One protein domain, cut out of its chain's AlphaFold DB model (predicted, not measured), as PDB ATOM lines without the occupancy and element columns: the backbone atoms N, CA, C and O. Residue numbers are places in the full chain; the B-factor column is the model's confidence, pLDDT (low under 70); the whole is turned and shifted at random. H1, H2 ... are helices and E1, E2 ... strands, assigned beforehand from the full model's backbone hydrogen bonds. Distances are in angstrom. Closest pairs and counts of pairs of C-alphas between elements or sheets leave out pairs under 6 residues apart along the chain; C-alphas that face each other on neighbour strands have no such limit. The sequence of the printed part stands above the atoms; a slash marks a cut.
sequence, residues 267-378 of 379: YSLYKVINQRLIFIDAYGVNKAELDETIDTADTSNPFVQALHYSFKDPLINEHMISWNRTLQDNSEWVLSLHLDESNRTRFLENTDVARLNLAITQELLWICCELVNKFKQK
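What this domain is: This is residues 267 to 378 of the 379 residues of an uncharacterized protein of Bacillus sp. KQ-3 (UniProt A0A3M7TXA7). A strongly twisted sheet of five strands curls round the short helix H1 on one face, while the long helix H3 slants across its other face. The short H2 sits near the beginning of H3, at one end of the long direction, and only grazes the sheet. The printed part has 112 residues, with E1, E2, E3, H1, E4, E5, H2 and H3 along the chain; the sheet runs E3, E2, E1, E5, E4, antiparallel throughout. The class is mixed, helices and strands; the whole is compact, with a radius of gyration of the C-alphas of 13.7 A and spans of 40 by 28 by 26 A.

How they stand to each other: Begin at E1, residues 267 to 273, whose hairpin partner E2, residues 276 to 283, has N 278 and O 271 2.8 A apart; E2 bends by 51 degrees at residue 280. Edge strand E3, residues 293 to 295, follows, with N 277 and O 294 2.8 A apart; E1, E2 and E3 form a meander, each strand the antiparallel neighbour of the one before. Next comes H1, residues 302 to 308, on the sheet; its closest C-alphas to edge strand E4, residues 320 to 326, are those of Ala 306 and Trp 323, 4.9 A apart. E4 forms a hairpin with E5, residues 332 to 338, where N 337 and O 321 are 2.8 A apart. On its other side E5 pairs with E1, with N 334 and O 270 2.8 A apart. H2, residues 344 to 348, touches residues 353 to 358 of H3, residues 352 to 376, the closest C-alphas being those of Phe 347 and Ala 354, 4.5 A apart. H3 lies over E1, E5 and E4 at a height over the sheet of 9.5 A, slantwise to the strands, at 46 degrees to E4 on the local plane. H1 and H3 lie on opposite faces, making three layers, helices on both faces of a sheet. In H2 and H3 each O i to N i+4 pair is within hydrogen-bond range; in H1 1 of 3 is, beside 3 of 4 O i to N i+3 pairs.

Where its parts are: Find C-alpha 267 at (206.476, 176.888, 197.771); from there E1 runs 19.8 A. E2 runs 21.2 A, E4 19.9 A and E5 19.8 A. H3 runs 36.2 A, from C-alpha 352 at (216.048, 193.022, 186.057) to C-alpha 376 at (214.846, 159.407, 199.304).

The domain as a whole: The C-alphas farthest apart are those of Asn 350 and Lys 378, 42.6 A. The printed part has no cut, and the long link is H1 to E4, 11 residues. The mean pLDDT of the printed part is 85.7; residue 353 and residues 376 to 378 are under 70.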
ATOM      1  N   TYR A 267     206.377 177.779 198.933       91.75
ATOM      2  CA  TYR A 267     206.476 176.888 197.771       91.75
ATOM      3  C   TYR A 267     205.888 175.504 198.030       91.75
ATOM      4  O   TYR A 267     205.808 175.055 199.173       91.75
ATOM      5  N   SER A 268     205.528 174.815 196.949       92.44
ATOM      6  CA  SER A 268     205.111 173.411 196.942       92.44
ATOM      7  C   SER A 268     205.798 172.637 195.818       92.44
ATOM      8  O   SER A 268     206.149 173.196 194.774       92.44
ATOM      9  N   LEU A 269     206.012 171.343 196.056       92.69
ATOM     10  CA  LEU A 269     206.756 170.450 195.174       92.69
ATOM     11  C   LEU A 269     205.947 169.191 194.885       92.69
ATOM     12  O   LEU A 269     205.511 168.497 195.808       92.69
ATOM     13  N   TYR A 270     205.832 168.866 193.602       93.12
ATOM     14  CA  TYR A 270     205.177 167.660 193.114       93.12
ATOM     15  C   TYR A 270     206.117 166.865 192.213       93.12
ATOM     16  O   TYR A 270     206.863 167.441 191.425       93.12
ATOM     17  N   LYS A 271     206.062 165.537 192.303       93.25
ATOM     18  CA  LYS A 271     206.785 164.619 191.416       93.25
ATOM     19  C   LYS A 271     205.810 163.959 190.451       93.25
ATOM     20  O   LYS A 271     204.760 163.483 190.873       93.25
ATOM     21  N   VAL A 272     206.168 163.891 189.174       93.00
ATOM     22  CA  VAL A 272     205.362 163.223 188.148       93.00
ATOM     23  C   VAL A 272     205.620 161.717 188.212       93.00
ATOM     24  O   VAL A 272     206.740 161.257 187.990       93.00
ATOM     25  N   ILE A 273     204.593 160.932 188.542       92.38
ATOM     26  CA  ILE A 273     204.640 159.465 188.599       92.38
ATOM     27  C   ILE A 273     203.356 158.913 187.979       92.38
ATOM     28  O   ILE A 273     202.265 159.224 188.443       92.38
ATOM     29  N   ASN A 274     203.477 158.052 186.961       86.75
ATOM     30  CA  ASN A 274     202.353 157.328 186.345       86.75
ATOM     31  C   ASN A 274     201.142 158.222 186.008       86.75
ATOM     32  O   ASN A 274     200.023 157.913 186.411       86.75
ATOM     33  N   GLN A 275     201.370 159.330 185.292       88.19
ATOM     34  CA  GLN A 275     200.323 160.301 184.918       88.19
ATOM     35  C   GLN A 275     199.632 160.976 186.117       88.19
ATOM     36  O   GLN A 275     198.498 161.443 186.023       88.19
ATOM     37  N   ARG A 276     200.317 161.060 187.258       92.31
ATOM     38  CA  ARG A 276     199.855 161.785 188.440       92.31
ATOM     39  C   ARG A 276     200.969 162.653 189.002       92.31
ATOM     40  O   ARG A 276     202.144 162.296 188.928       92.31
ATOM     41  N   LEU A 277     200.593 163.779 189.586       91.44
ATOM     42  CA  LEU A 277     201.468 164.616 190.391       91.44
ATOM     43  C   LEU A 277     201.331 164.183 191.846       91.44
ATOM     44  O   LEU A 277     200.261 164.317 192.429       91.44
ATOM     45  N   ILE A 278     202.406 163.656 192.424       93.00
ATOM     46  CA  ILE A 278     202.453 163.209 193.818       93.00
ATOM     47  C   ILE A 278     203.128 164.287 194.655       93.00
ATOM     48  O   ILE A 278     204.248 164.705 194.344       93.00
ATOM     49  N   PHE A 279     202.456 164.732 195.714       91.38
ATOM     50  CA  PHE A 279     202.985 165.729 196.634       91.38
ATOM     51  C   PHE A 279     204.252 165.220 197.331       91.38
ATOM     52  O   PHE A 279     204.294 164.105 197.855       91.38
ATOM     53  N   ILE A 280     205.304 166.043 197.345       88.88
ATOM     54  CA  ILE A 280     206.586 165.690 197.962       88.88
ATOM     55  C   ILE A 280     206.823 166.472 199.242       88.88
ATOM     56  O   ILE A 280     207.138 165.867 200.272       88.88
ATOM     57  N   ASP A 281     206.768 167.799 199.151       88.00
ATOM     58  CA  ASP A 281     206.964 168.692 200.285       88.00
ATOM     59  C   ASP A 281     206.512 170.121 199.955       88.00
ATOM     60  O   ASP A 281     206.315 170.484 198.793       88.00
ATOM     61  N   ALA A 282     206.380 170.941 200.994       88.56
ATOM     62  CA  ALA A 282     206.048 172.350 200.877       88.56
ATOM     63  C   ALA A 282     206.552 173.158 202.075       88.56
ATOM     64  O   ALA A 282     206.734 172.622 203.172       88.56
ATOM     65  N   TYR A 283     206.711 174.462 201.869       87.62
ATOM     66  CA  TYR A 283     207.109 175.434 202.883       87.62
ATOM     67  C   TYR A 283     206.156 176.631 202.882       87.62
ATOM     68  O   TYR A 283     205.838 177.178 201.825       87.62
ATOM     69  N   GLY A 284     205.733 177.052 204.076       82.75
ATOM     70  CA  GLY A 284     204.928 178.261 204.283       82.75
ATOM     71  C   GLY A 284     203.471 178.183 203.807       82.75
ATOM     72  O   GLY A 284     202.719 179.128 204.014       82.75
ATOM     73  N   VAL A 285     203.056 177.051 203.234       83.44
ATOM     74  CA  VAL A 285     201.661 176.722 202.911       83.44
ATOM     75  C   VAL A 285     201.152 175.603 203.815       83.44
ATOM     76  O   VAL A 285     201.923 174.749 204.271       83.44
ATOM     77  N   ASN A 286     199.850 175.604 204.086       82.69
ATOM     78  CA  ASN A 286     199.215 174.560 204.872       82.69
ATOM     79  C   ASN A 286     199.185 173.253 204.065       82.69
ATOM     80  O   ASN A 286     198.497 173.155 203.054       82.69
ATOM     81  N   LYS A 287     199.920 172.228 204.514       82.19
ATOM     82  CA  LYS A 287     200.004 170.941 203.801       82.19
ATOM     83  C   LYS A 287     198.651 170.230 203.692       82.19
ATOM     84  O   LYS A 287     198.478 169.440 202.779       82.19
ATOM     85  N   ALA A 288     197.707 170.521 204.591       80.38
ATOM     86  CA  ALA A 288     196.358 169.958 204.543       80.38
ATOM     87  C   ALA A 288     195.475 170.572 203.440       80.38
ATOM     88  O   ALA A 288     194.438 170.009 203.113       80.38
ATOM     89  N   GLU A 289     195.867 171.724 202.891       81.56
ATOM     90  CA  GLU A 289     195.170 172.393 201.783       81.56
ATOM     91  C   GLU A 289     195.719 171.971 200.413       81.56
ATOM     92  O   GLU A 289     195.189 172.381 199.384       81.56
ATOM     93  N   LEU A 290     196.788 171.171 200.389       86.62
ATOM     94  CA  LEU A 290     197.396 170.668 199.166       86.62
ATOM     95  C   LEU A 290     196.933 169.241 198.899       86.62
ATOM     96  O   LEU A 290     197.033 168.372 199.765       86.62
ATOM     97  N   ASP A 291     196.495 168.989 197.668       86.69
ATOM     98  CA  ASP A 291     196.145 167.643 197.230       86.69
ATOM     99  C   ASP A 291     197.387 166.746 197.258       86.69
ATOM    100  O   ASP A 291     198.413 167.070 196.650       86.69
ATOM    101  N   GLU A 292     197.299 165.599 197.937       88.69
ATOM    102  CA  GLU A 292     198.391 164.615 197.988       88.69
ATOM    103  C   GLU A 292     198.695 164.031 196.604       88.69
ATOM    104  O   GLU A 292     199.827 163.638 196.308       88.69
ATOM    105  N   THR A 293     197.674 163.931 195.753       90.50
ATOM    106  CA  THR A 293     197.783 163.402 194.397       90.50
ATOM    107  C   THR A 293     196.841 164.154 193.465       90.50
ATOM    108  O   THR A 293     195.641 164.201 193.716       90.50
ATOM    109  N   ILE A 294     197.379 164.681 192.367       91.44
ATOM    110  CA  ILE A 294     196.618 165.385 191.327       91.44
ATOM    111  C   ILE A 294     196.712 164.575 190.031       91.44
ATOM    112  O   ILE A 294     197.799 164.145 189.637       91.44
ATOM    113  N   ASP A 295     195.580 164.340 189.371       90.38
ATOM    114  CA  ASP A 295     195.545 163.647 188.082       90.38
ATOM    115  C   ASP A 295     196.034 164.580 186.963       90.38
ATOM    116  O   ASP A 295     195.566 165.710 186.843       90.38
ATOM    117  N   THR A 296     196.960 164.113 186.119       89.31
ATOM    118  CA  THR A 296     197.438 164.902 184.967       89.31
ATOM    119  C   THR A 296     196.382 165.080 183.874       89.31
ATOM    120  O   THR A 296     196.564 165.911 182.987       89.31
ATOM    121  N   ALA A 297     195.265 164.349 183.939       87.81
ATOM    122  CA  ALA A 297     194.105 164.586 183.085       87.81
ATOM    123  C   ALA A 297     193.352 165.888 183.428       87.81
ATOM    124  O   ALA A 297     192.632 166.412 182.576       87.81
ATOM    125  N   ASP A 298     193.513 166.427 184.643       89.44
ATOM    126  CA  ASP A 298     192.884 167.683 185.052       89.44
ATOM    127  C   ASP A 298     193.664 168.898 184.527       89.44
ATOM    128  O   ASP A 298     194.459 169.530 185.222       89.44
ATOM    129  N   THR A 299     193.411 169.251 183.268       86.38
ATOM    130  CA  THR A 299     194.046 170.398 182.601       86.38
ATOM    131  C   THR A 299     193.643 171.754 183.188       86.38
ATOM    132  O   THR A 299     194.270 172.769 182.872       86.38
ATOM    133  N   SER A 300     192.626 171.803 184.054       87.75
ATOM    134  CA  SER A 300     192.227 173.032 184.744       87.75
ATOM    135  C   SER A 300     193.147 173.365 185.921       87.75
ATOM    136  O   SER A 300     193.262 174.531 186.302       87.75
ATOM    137  N   ASN A 301     193.856 172.365 186.451       88.94
ATOM    138  CA  ASN A 301     194.735 172.532 187.592       88.94
ATOM    139  C   ASN A 301     196.056 173.227 187.188       88.94
ATOM    140  O   ASN A 301     196.759 172.755 186.286       88.94
ATOM    141  N   PRO A 302     196.458 174.321 187.861       89.50
ATOM    142  CA  PRO A 302     197.658 175.071 187.494       89.50
ATOM    143  C   PRO A 302     198.958 174.267 187.665       89.50
ATOM    144  O   PRO A 302     199.913 174.490 186.923       89.50
ATOM    145  N   PHE A 303     199.003 173.288 188.578       91.62
ATOM    146  CA  PHE A 303     200.155 172.391 188.715       91.62
ATOM    147  C   PHE A 303     200.299 171.455 187.507       91.62
ATOM    148  O   PHE A 303     201.416 171.142 187.101       91.62
ATOM    149  N   VAL A 304     199.181 171.039 186.904       91.62
ATOM    150  CA  VAL A 304     199.172 170.221 185.680       91.62
ATOM    151  C   VAL A 304     199.562 171.072 184.478       91.62
ATOM    152  O   VAL A 304     200.402 170.659 183.684       91.62
ATOM    153  N   GLN A 305     199.041 172.297 184.373       92.06
ATOM    154  CA  GLN A 305     199.428 173.230 183.308       92.06
ATOM    155  C   GLN A 305     200.933 173.510 183.312       92.06
ATOM    156  O   GLN A 305     201.556 173.536 182.251       92.06
ATOM    157  N   ALA A 306     201.532 173.642 184.500       93.06
ATOM    158  CA  ALA A 306     202.960 173.881 184.672       93.06
ATOM    159  C   ALA A 306     203.862 172.794 184.057       93.06
ATOM    160  O   ALA A 306     205.031 173.079 183.799       93.06
ATOM    161  N   LEU A 307     203.341 171.595 183.755       91.94
ATOM    162  CA  LEU A 307     204.074 170.541 183.036       91.94
ATOM    163  C   LEU A 307     204.574 170.990 181.659       91.94
ATOM    164  O   LEU A 307     205.606 170.504 181.194       91.94
ATOM    165  N   HIS A 308     203.864 171.927 181.029       92.00
ATOM    166  CA  HIS A 308     204.193 172.471 179.712       92.00
ATOM    167  C   HIS A 308     205.101 173.707 179.767       92.00
ATOM    168  O   HIS A 308     205.511 174.208 178.720       92.00
ATOM    169  N   TYR A 309     205.435 174.184 180.968       94.12
ATOM    170  CA  TYR A 309     206.256 175.371 181.191       94.12
ATOM    171  C   TYR A 309     207.632 174.985 181.725       94.12
ATOM    172  O   TYR A 309     207.796 173.994 182.435       94.12
ATOM    173  N   SER A 310     208.644 175.782 181.390       90.44
ATOM    174  CA  SER A 310     210.037 175.509 181.762       90.44
ATOM    175  C   SER A 310     210.558 176.552 182.739       90.44
ATOM    176  O   SER A 310     209.970 177.613 182.905       90.44
ATOM    177  N   PHE A 311     211.717 176.315 183.352       86.06
ATOM    178  CA  PHE A 311     212.321 177.322 184.233       86.06
ATOM    179  C   PHE A 311     212.592 178.669 183.526       86.06
ATOM    180  O   PHE A 311     212.568 179.710 184.175       86.06
ATOM    181  N   LYS A 312     212.841 178.658 182.204       86.06
ATOM    182  CA  LYS A 312     213.089 179.872 181.402       86.06
ATOM    183  C   LYS A 312     211.815 180.634 181.058       86.06
ATOM    184  O   LYS A 312     211.886 181.830 180.805       86.06
ATOM    185  N   ASP A 313     210.702 179.918 181.006       89.50
ATOM    186  CA  ASP A 313     209.384 180.439 180.672       89.50
ATOM    187  C   ASP A 313     208.371 179.753 181.596       89.50
ATOM    188  O   ASP A 313     207.791 178.730 181.215       89.50
ATOM    189  N   PRO A 314     208.297 180.191 182.871       92.50
ATOM    190  CA  PRO A 314     207.426 179.580 183.861       92.50
ATOM    191  C   PRO A 314     205.974 180.020 183.650       92.50
ATOM    192  O   PRO A 314     205.703 181.115 183.160       92.50
ATOM    193  N   LEU A 315     205.030 179.195 184.097       92.81
ATOM    194  CA  LEU A 315     203.632 179.583 184.215       92.81
ATOM    195  C   LEU A 315     203.520 180.655 185.299       92.81
ATOM    196  O   LEU A 315     203.827 180.392 186.462       92.81
ATOM    197  N   ILE A 316     203.083 181.851 184.922       90.69
ATOM    198  CA  ILE A 316     202.886 182.971 185.841       90.69
ATOM    199  C   ILE A 316     201.393 183.269 185.927       90.69
ATOM    200  O   ILE A 316     200.784 183.705 184.952       90.69
ATOM    201  N   ASN A 317     200.838 183.087 187.122       87.75
ATOM    202  CA  ASN A 317     199.483 183.485 187.483       87.75
ATOM    203  C   ASN A 317     199.536 184.548 188.587       87.75
ATOM    204  O   ASN A 317     200.592 184.838 189.149       87.75
ATOM    205  N   GLU A 318     198.380 185.113 188.945       82.31
ATOM    206  CA  GLU A 318     198.314 186.161 189.970       82.31
ATOM    207  C   GLU A 318     198.906 185.701 191.316       82.31
ATOM    208  O   GLU A 318     199.607 186.453 191.994       82.31
ATOM    209  N   HIS A 319     198.649 184.451 191.697       87.56
ATOM    210  CA  HIS A 319     199.004 183.911 193.012       87.56
ATOM    211  C   HIS A 319     200.141 182.892 192.975       87.56
ATOM    212  O   HIS A 319     200.512 182.375 194.024       87.56
ATOM    213  N   MET A 320     200.703 182.571 191.805       91.81
ATOM    214  CA  MET A 320     201.758 181.563 191.743       91.81
ATOM    215  C   MET A 320     202.664 181.672 190.520       91.81
ATOM    216  O   MET A 320     202.256 182.159 189.466       91.81
ATOM    217  N   ILE A 321     203.877 181.142 190.666       93.19
ATOM    218  CA  ILE A 321     204.823 180.908 189.573       93.19
ATOM    219  C   ILE A 321     205.192 179.430 189.581       93.19
ATOM    220  O   ILE A 321     205.776 178.961 190.557       93.19
ATOM    221  N   SER A 322     204.901 178.710 188.501       94.88
ATOM    222  CA  SER A 322     205.086 177.257 188.431       94.88
ATOM    223  C   SER A 322     205.822 176.821 187.174       94.88
ATOM    224  O   SER A 322     205.629 177.381 186.101       94.88
ATOM    225  N   TRP A 323     206.676 175.807 187.283       96.06
ATOM    226  CA  TRP A 323     207.391 175.256 186.132       96.06
ATOM    227  C   TRP A 323     207.721 173.780 186.326       96.06
ATOM    228  O   TRP A 323     207.867 173.295 187.452       96.06
ATOM    229  N   ASN A 324     207.892 173.082 185.207       95.12
ATOM    230  CA  ASN A 324     208.425 171.731 185.162       95.12
ATOM    231  C   ASN A 324     209.958 171.757 185.117       95.12
ATOM    232  O   ASN A 324     210.579 172.617 184.475       95.12
ATOM    233  N   ARG A 325     210.586 170.792 185.787       92.81
ATOM    234  CA  ARG A 325     212.022 170.549 185.702       92.81
ATOM    235  C   ARG A 325     212.321 169.058 185.815       92.81
ATOM    236  O   ARG A 325     211.867 168.383 186.734       92.81
ATOM    237  N   THR A 326     213.147 168.573 184.898       91.69
ATOM    238  CA  THR A 326     213.705 167.220 184.944       91.69
ATOM    239  C   THR A 326     214.969 167.217 185.806       91.69
ATOM    240  O   THR A 326     215.847 168.065 185.622       91.69
ATOM    241  N   LEU A 327     215.054 166.285 186.755       89.69
ATOM    242  CA  LEU A 327     216.228 166.076 187.605       89.69
ATOM    243  C   LEU A 327     217.277 165.178 186.924       89.69
ATOM    244  O   LEU A 327     217.029 164.594 185.868       89.69
ATOM    245  N   GLN A 328     218.456 165.033 187.539       85.62
ATOM    246  CA  GLN A 328     219.565 164.223 187.006       85.62
ATOM    247  C   GLN A 328     219.239 162.732 186.817       85.62
ATOM    248  O   GLN A 328     219.886 162.063 186.014       85.62
ATOM    249  N   ASP A 329     218.256 162.201 187.542       85.50
ATOM    250  CA  ASP A 329     217.784 160.818 187.409       85.50
ATOM    251  C   ASP A 329     216.671 160.652 186.358       85.50
ATOM    252  O   ASP A 329     216.030 159.604 186.304       85.50
ATOM    253  N   ASN A 330     216.430 161.682 185.540       87.75
ATOM    254  CA  ASN A 330     215.328 161.792 184.584       87.75
ATOM    255  C   ASN A 330     213.925 161.828 185.210       87.75
ATOM    256  O   ASN A 330     212.939 161.691 184.487       87.75
ATOM    257  N   SER A 331     213.796 162.031 186.526       90.44
ATOM    258  CA  SER A 331     212.480 162.255 187.122       90.44
ATOM    259  C   SER A 331     211.980 163.674 186.860       90.44
ATOM    260  O   SER A 331     212.735 164.641 186.951       90.44
ATOM    261  N   GLU A 332     210.694 163.806 186.542       93.44
ATOM    262  CA  GLU A 332     210.048 165.095 186.283       93.44
ATOM    263  C   GLU A 332     209.354 165.619 187.538       93.44
ATOM    264  O   GLU A 332     208.708 164.868 188.278       93.44
ATOM    265  N   TRP A 333     209.530 166.911 187.799       94.62
ATOM    266  CA  TRP A 333     209.029 167.584 188.989       94.62
ATOM    267  C   TRP A 333     208.380 168.909 188.614       94.62
ATOM    268  O   TRP A 333     208.920 169.673 187.816       94.62
ATOM    269  N   VAL A 334     207.256 169.209 189.257       94.62
ATOM    270  CA  VAL A 334     206.598 170.511 189.184       94.62
ATOM    271  C   VAL A 334     206.928 171.286 190.451       94.62
ATOM    272  O   VAL A 334     206.622 170.857 191.566       94.62
ATOM    273  N   LEU A 335     207.563 172.439 190.267       94.19
ATOM    274  CA  LEU A 335     207.926 173.357 191.337       94.19
ATOM    275  C   LEU A 335     207.024 174.578 191.251       94.19
ATOM    276  O   LEU A 335     206.814 175.107 190.162       94.19
ATOM    277  N   SER A 336     206.479 175.010 192.386       93.69
ATOM    278  CA  SER A 336     205.558 176.147 192.440       93.69
ATOM    279  C   SER A 336     205.904 177.083 193.582       93.69
ATOM    280  O   SER A 336     206.029 176.641 194.721       93.69
ATOM    281  N   LEU A 337     206.033 178.370 193.275       93.06
ATOM    282  CA  LEU A 337     206.134 179.462 194.238       93.06
ATOM    283  C   LEU A 337     204.748 180.059 194.447       93.06
ATOM    284  O   LEU A 337     204.081 180.390 193.470       93.06
ATOM    285  N   HIS A 338     204.342 180.228 195.698       91.50
ATOM    286  CA  HIS A 338     203.074 180.848 196.072       91.50
ATOM    287  C   HIS A 338     203.311 182.320 196.391       91.50
ATOM    288  O   HIS A 338     204.070 182.671 197.303       91.50
ATOM    289  N   LEU A 339     202.677 183.177 195.599       89.81
ATOM    290  CA  LEU A 339     202.830 184.617 195.674       89.81
ATOM    291  C   LEU A 339     201.782 185.237 196.599       89.81
ATOM    292  O   LEU A 339     200.593 184.941 196.503       89.81
ATOM    293  N   ASP A 340     202.236 186.161 197.436       85.69
ATOM    294  CA  ASP A 340     201.414 187.000 198.303       85.69
ATOM    295  C   ASP A 340     201.743 188.484 198.072       85.69
ATOM    296  O   ASP A 340     202.679 188.823 197.345       85.69
ATOM    297  N   GLU A 341     200.989 189.398 198.688       81.38
ATOM    298  CA  GLU A 341     201.233 190.843 198.542       81.38
ATOM    299  C   GLU A 341     202.652 191.262 198.963       81.38
ATOM    300  O   GLU A 341     203.195 192.225 198.422       81.38
ATOM    301  N   SER A 342     203.276 190.526 199.888       78.25
ATOM    302  CA  SER A 342     204.603 190.846 200.424       78.25
ATOM    303  C   SER A 342     205.748 190.455 199.487       78.25
ATOM    304  O   SER A 342     206.817 191.064 199.528       78.25
ATOM    305  N   ASN A 343     205.539 189.446 198.636       80.81
ATOM    306  CA  ASN A 343     206.577 188.870 197.789       80.81
ATOM    307  C   ASN A 343     206.303 189.036 196.279       80.81
ATOM    308  O   ASN A 343     207.220 188.858 195.477       80.81
ATOM    309  N   ARG A 344     205.090 189.437 195.873       82.38
ATOM    310  CA  ARG A 344     204.701 189.574 194.458       82.38
ATOM    311  C   ARG A 344     205.598 190.557 193.701       82.38
ATOM    312  O   ARG A 344     206.092 190.225 192.626       82.38
ATOM    313  N   THR A 345     205.869 191.731 194.270       79.62
ATOM    314  CA  THR A 345     206.768 192.741 193.670       79.62
ATOM    315  C   THR A 345     208.185 192.202 193.493       79.62
ATOM    316  O   THR A 345     208.828 192.423 192.474       79.62
ATOM    317  N   ARG A 346     208.651 191.381 194.434       78.81
ATOM    318  CA  ARG A 346     209.996 190.809 194.407       78.81
ATOM    319  C   ARG A 346     210.247 189.859 193.230       78.81
ATOM    320  O   ARG A 346     211.408 189.719 192.840       78.81
ATOM    321  N   PHE A 347     209.211 189.202 192.702       81.31
ATOM    322  CA  PHE A 347     209.338 188.192 191.641       81.31
ATOM    323  C   PHE A 347     208.680 188.578 190.310       81.31
ATOM    324  O   PHE A 347     209.148 188.115 189.272       81.31
ATOM    325  N   LEU A 348     207.633 189.411 190.318       81.12
ATOM    326  CA  LEU A 348     206.850 189.749 189.119       81.12
ATOM    327  C   LEU A 348     207.027 191.182 188.611       81.12
ATOM    328  O   LEU A 348     206.510 191.508 187.542       81.12
ATOM    329  N   GLU A 349     207.729 192.056 189.334       78.38
ATOM    330  CA  GLU A 349     207.986 193.402 188.824       78.38
ATOM    331  C   GLU A 349     208.825 193.322 187.536       78.38
ATOM    332  O   GLU A 349     209.710 192.477 187.408       78.38
ATOM    333  N   ASN A 350     208.558 194.176 186.542       72.50
ATOM    334  CA  ASN A 350     209.249 194.114 185.246       72.50
ATOM    335  C   ASN A 350     210.653 194.753 185.318       72.50
ATOM    336  O   ASN A 350     211.032 195.565 184.475       72.50
ATOM    337  N   THR A 351     211.399 194.416 186.369       74.44
ATOM    338  CA  THR A 351     212.755 194.873 186.665       74.44
ATOM    339  C   THR A 351     213.736 193.716 186.494       74.44
ATOM    340  O   THR A 351     213.415 192.545 186.717       74.44
ATOM    341  N   ASP A 352     214.983 194.031 186.137       71.25
ATOM    342  CA  ASP A 352     216.048 193.022 186.057       71.25
ATOM    343  C   ASP A 352     216.310 192.348 187.416       71.25
ATOM    344  O   ASP A 352     216.753 191.200 187.481       71.25
ATOM    345  N   VAL A 353     215.995 193.045 188.512       69.56
ATOM    346  CA  VAL A 353     216.120 192.549 189.885       69.56
ATOM    347  C   VAL A 353     215.130 191.421 190.158       69.56
ATOM    348  O   VAL A 353     215.536 190.374 190.661       69.56
ATOM    349  N   ALA A 354     213.859 191.593 189.790       76.62
ATOM    350  CA  ALA A 354     212.833 190.580 190.006       76.62
ATOM    351  C   ALA A 354     213.085 189.314 189.176       76.62
ATOM    352  O   ALA A 354     213.049 188.203 189.711       76.62
ATOM    353  N   ARG A 355     213.472 189.475 187.902       79.06
ATOM    354  CA  ARG A 355     213.866 188.352 187.031       79.06
ATOM    355  C   ARG A 355     215.042 187.571 187.606       79.06
ATOM    356  O   ARG A 355     215.048 186.342 187.592       79.06
ATOM    357  N   LEU A 356     216.037 188.280 188.131       74.50
ATOM    358  CA  LEU A 356     217.203 187.656 188.740       74.50
ATOM    359  C   LEU A 356     216.863 186.954 190.062       74.50
ATOM    360  O   LEU A 356     217.368 185.862 190.306       74.50
ATOM    361  N   ASN A 357     216.006 187.544 190.899       78.69
ATOM    362  CA  ASN A 357     215.527 186.909 192.128       78.69
ATOM    363  C   ASN A 357     214.786 185.606 191.826       78.69
ATOM    364  O   ASN A 357     215.047 184.597 192.479       78.69
ATOM    365  N   LEU A 358     213.912 185.614 190.815       85.44
ATOM    366  CA  LEU A 358     213.217 184.416 190.362       85.44
ATOM    367  C   LEU A 358     214.210 183.345 189.901       85.44
ATOM    368  O   LEU A 358     214.155 182.224 190.399       85.44
ATOM    369  N   ALA A 359     215.165 183.703 189.040       83.25
ATOM    370  CA  ALA A 359     216.175 182.769 188.545       83.25
ATOM    371  C   ALA A 359     217.014 182.151 189.680       83.25
ATOM    372  O   ALA A 359     217.226 180.941 189.707       83.25
ATOM    373  N   ILE A 360     217.457 182.957 190.652       76.94
ATOM    374  CA  ILE A 360     218.203 182.458 191.819       76.94
ATOM    375  C   ILE A 360     217.335 181.489 192.627       76.94
ATOM    376  O   ILE A 360     217.783 180.388 192.941       76.94
ATOM    377  N   THR A 361     216.094 181.864 192.941       83.38
ATOM    378  CA  THR A 361     215.176 181.012 193.706       83.38
ATOM    379  C   THR A 361     214.892 179.693 192.985       83.38
ATOM    380  O   THR A 361     214.938 178.639 193.619       83.38
ATOM    381  N   GLN A 362     214.677 179.721 191.666       87.44
ATOM    382  CA  GLN A 362     214.481 178.524 190.841       87.44
ATOM    383  C   GLN A 362     215.688 177.575 190.898       87.44
ATOM    384  O   GLN A 362     215.509 176.364 191.042       87.44
ATOM    385  N   GLU A 363     216.913 178.104 190.814       82.75
ATOM    386  CA  GLU A 363     218.139 177.298 190.904       82.75
ATOM    387  C   GLU A 363     218.349 176.711 192.304       82.75
ATOM    388  O   GLU A 363     218.680 175.533 192.444       82.75
ATOM    389  N   LEU A 364     218.112 177.497 193.356       79.50
ATOM    390  CA  LEU A 364     218.240 177.020 194.734       79.50
ATOM    391  C   LEU A 364     217.220 175.917 195.059       79.50
ATOM    392  O   LEU A 364     217.575 174.911 195.681       79.50
ATOM    393  N   LEU A 365     215.973 176.073 194.603       84.69
ATOM    394  CA  LEU A 365     214.931 175.051 194.721       84.69
ATOM    395  C   LEU A 365     215.291 173.778 193.963       84.69
ATOM    396  O   LEU A 365     215.094 172.682 194.485       84.69
ATOM    397  N   TRP A 366     215.863 173.906 192.766       85.25
ATOM    398  CA  TRP A 366     216.317 172.751 192.000       85.25
ATOM    399  C   TRP A 366     217.413 171.970 192.734       85.25
ATOM    400  O   TRP A 366     217.275 170.760 192.905       85.25
ATOM    401  N   ILE A 367     218.443 172.649 193.258       78.44
ATOM    402  CA  ILE A 367     219.497 172.009 194.070       78.44
ATOM    403  C   ILE A 367     218.881 171.251 195.255       78.44
ATOM    404  O   ILE A 367     219.296 170.140 195.584       78.44
ATOM    405  N   CYS A 368     217.867 171.831 195.892       80.00
ATOM    406  CA  CYS A 368     217.160 171.199 196.999       80.00
ATOM    407  C   CYS A 368     216.367 169.956 196.573       80.00
ATOM    408  O   CYS A 368     216.393 168.950 197.286       80.00
ATOM    409  N   CYS A 369     215.717 169.988 195.408       84.06
ATOM    410  CA  CYS A 369     215.014 168.832 194.850       84.06
ATOM    411  C   CYS A 369     215.980 167.690 194.508       84.06
ATOM    412  O   CYS A 369     215.700 166.541 194.846       84.06
ATOM    413  N   GLU A 370     217.145 168.000 193.930       81.25
ATOM    414  CA  GLU A 370     218.206 167.016 193.662       81.25
ATOM    415  C   GLU A 370     218.677 166.330 194.949       81.25
ATOM    416  O   GLU A 370     218.822 165.106 195.001       81.25
ATOM    417  N   LEU A 371     218.868 167.106 196.021       78.38
ATOM    418  CA  LEU A 371     219.218 166.556 197.328       78.38
ATOM    419  C   LEU A 371     218.106 165.636 197.847       78.38
ATOM    420  O   LEU A 371     218.377 164.475 198.139       78.38
ATOM    421  N   VAL A 372     216.853 166.095 197.904       80.25
ATOM    422  CA  VAL A 372     215.732 165.249 198.363       80.25
ATOM    423  C   VAL A 372     215.648 163.954 197.564       80.25
ATOM    424  O   VAL A 372     215.533 162.880 198.150       80.25
ATOM    425  N   ASN A 373     215.727 164.036 196.240       81.75
ATOM    426  CA  ASN A 373     215.590 162.879 195.373       81.75
ATOM    427  C   ASN A 373     216.734 161.870 195.574       81.75
ATOM    428  O   ASN A 373     216.481 160.675 195.713       81.75
ATOM    429  N   LYS A 374     217.979 162.347 195.706       78.62
ATOM    430  CA  LYS A 374     219.152 161.497 195.960       78.62
ATOM    431  C   LYS A 374     219.085 160.751 197.296       78.62
ATOM    432  O   LYS A 374     219.584 159.631 197.386       78.62
ATOM    433  N   PHE A 375     218.510 161.367 198.329       70.94
ATOM    434  CA  PHE A 375     218.449 160.775 199.668       70.94
ATOM    435  C   PHE A 375     217.168 159.970 199.926       70.94
ATOM    436  O   PHE A 375     217.218 159.018 200.695       70.94
ATOM    437  N   LYS A 376     216.056 160.247 199.229       68.62
ATOM    438  CA  LYS A 376     214.846 159.407 199.304       68.62
ATOM    439  C   LYS A 376     214.983 158.051 198.597       68.62
ATOM    440  O   LYS A 376     214.259 157.138 198.951       68.62
ATOM    441  N   GLN A 377     215.886 157.901 197.624       57.16
ATOM    442  CA  GLN A 377     216.076 156.636 196.886       57.16
ATOM    443  C   GLN A 377     216.927 155.582 197.623       57.16
ATOM    444  O   GLN A 377     217.107 154.481 197.108       57.16
ATOM    445  N   LYS A 378     217.505 155.915 198.785       46.84
ATOM    446  CA  LYS A 378     218.376 155.010 199.559       46.84
ATOM    447  C   LYS A 378     217.705 154.350 200.769       46.84
ATOM    448  O   LYS A 378     218.361 153.537 201.419       46.84
TER     449      LYS A 378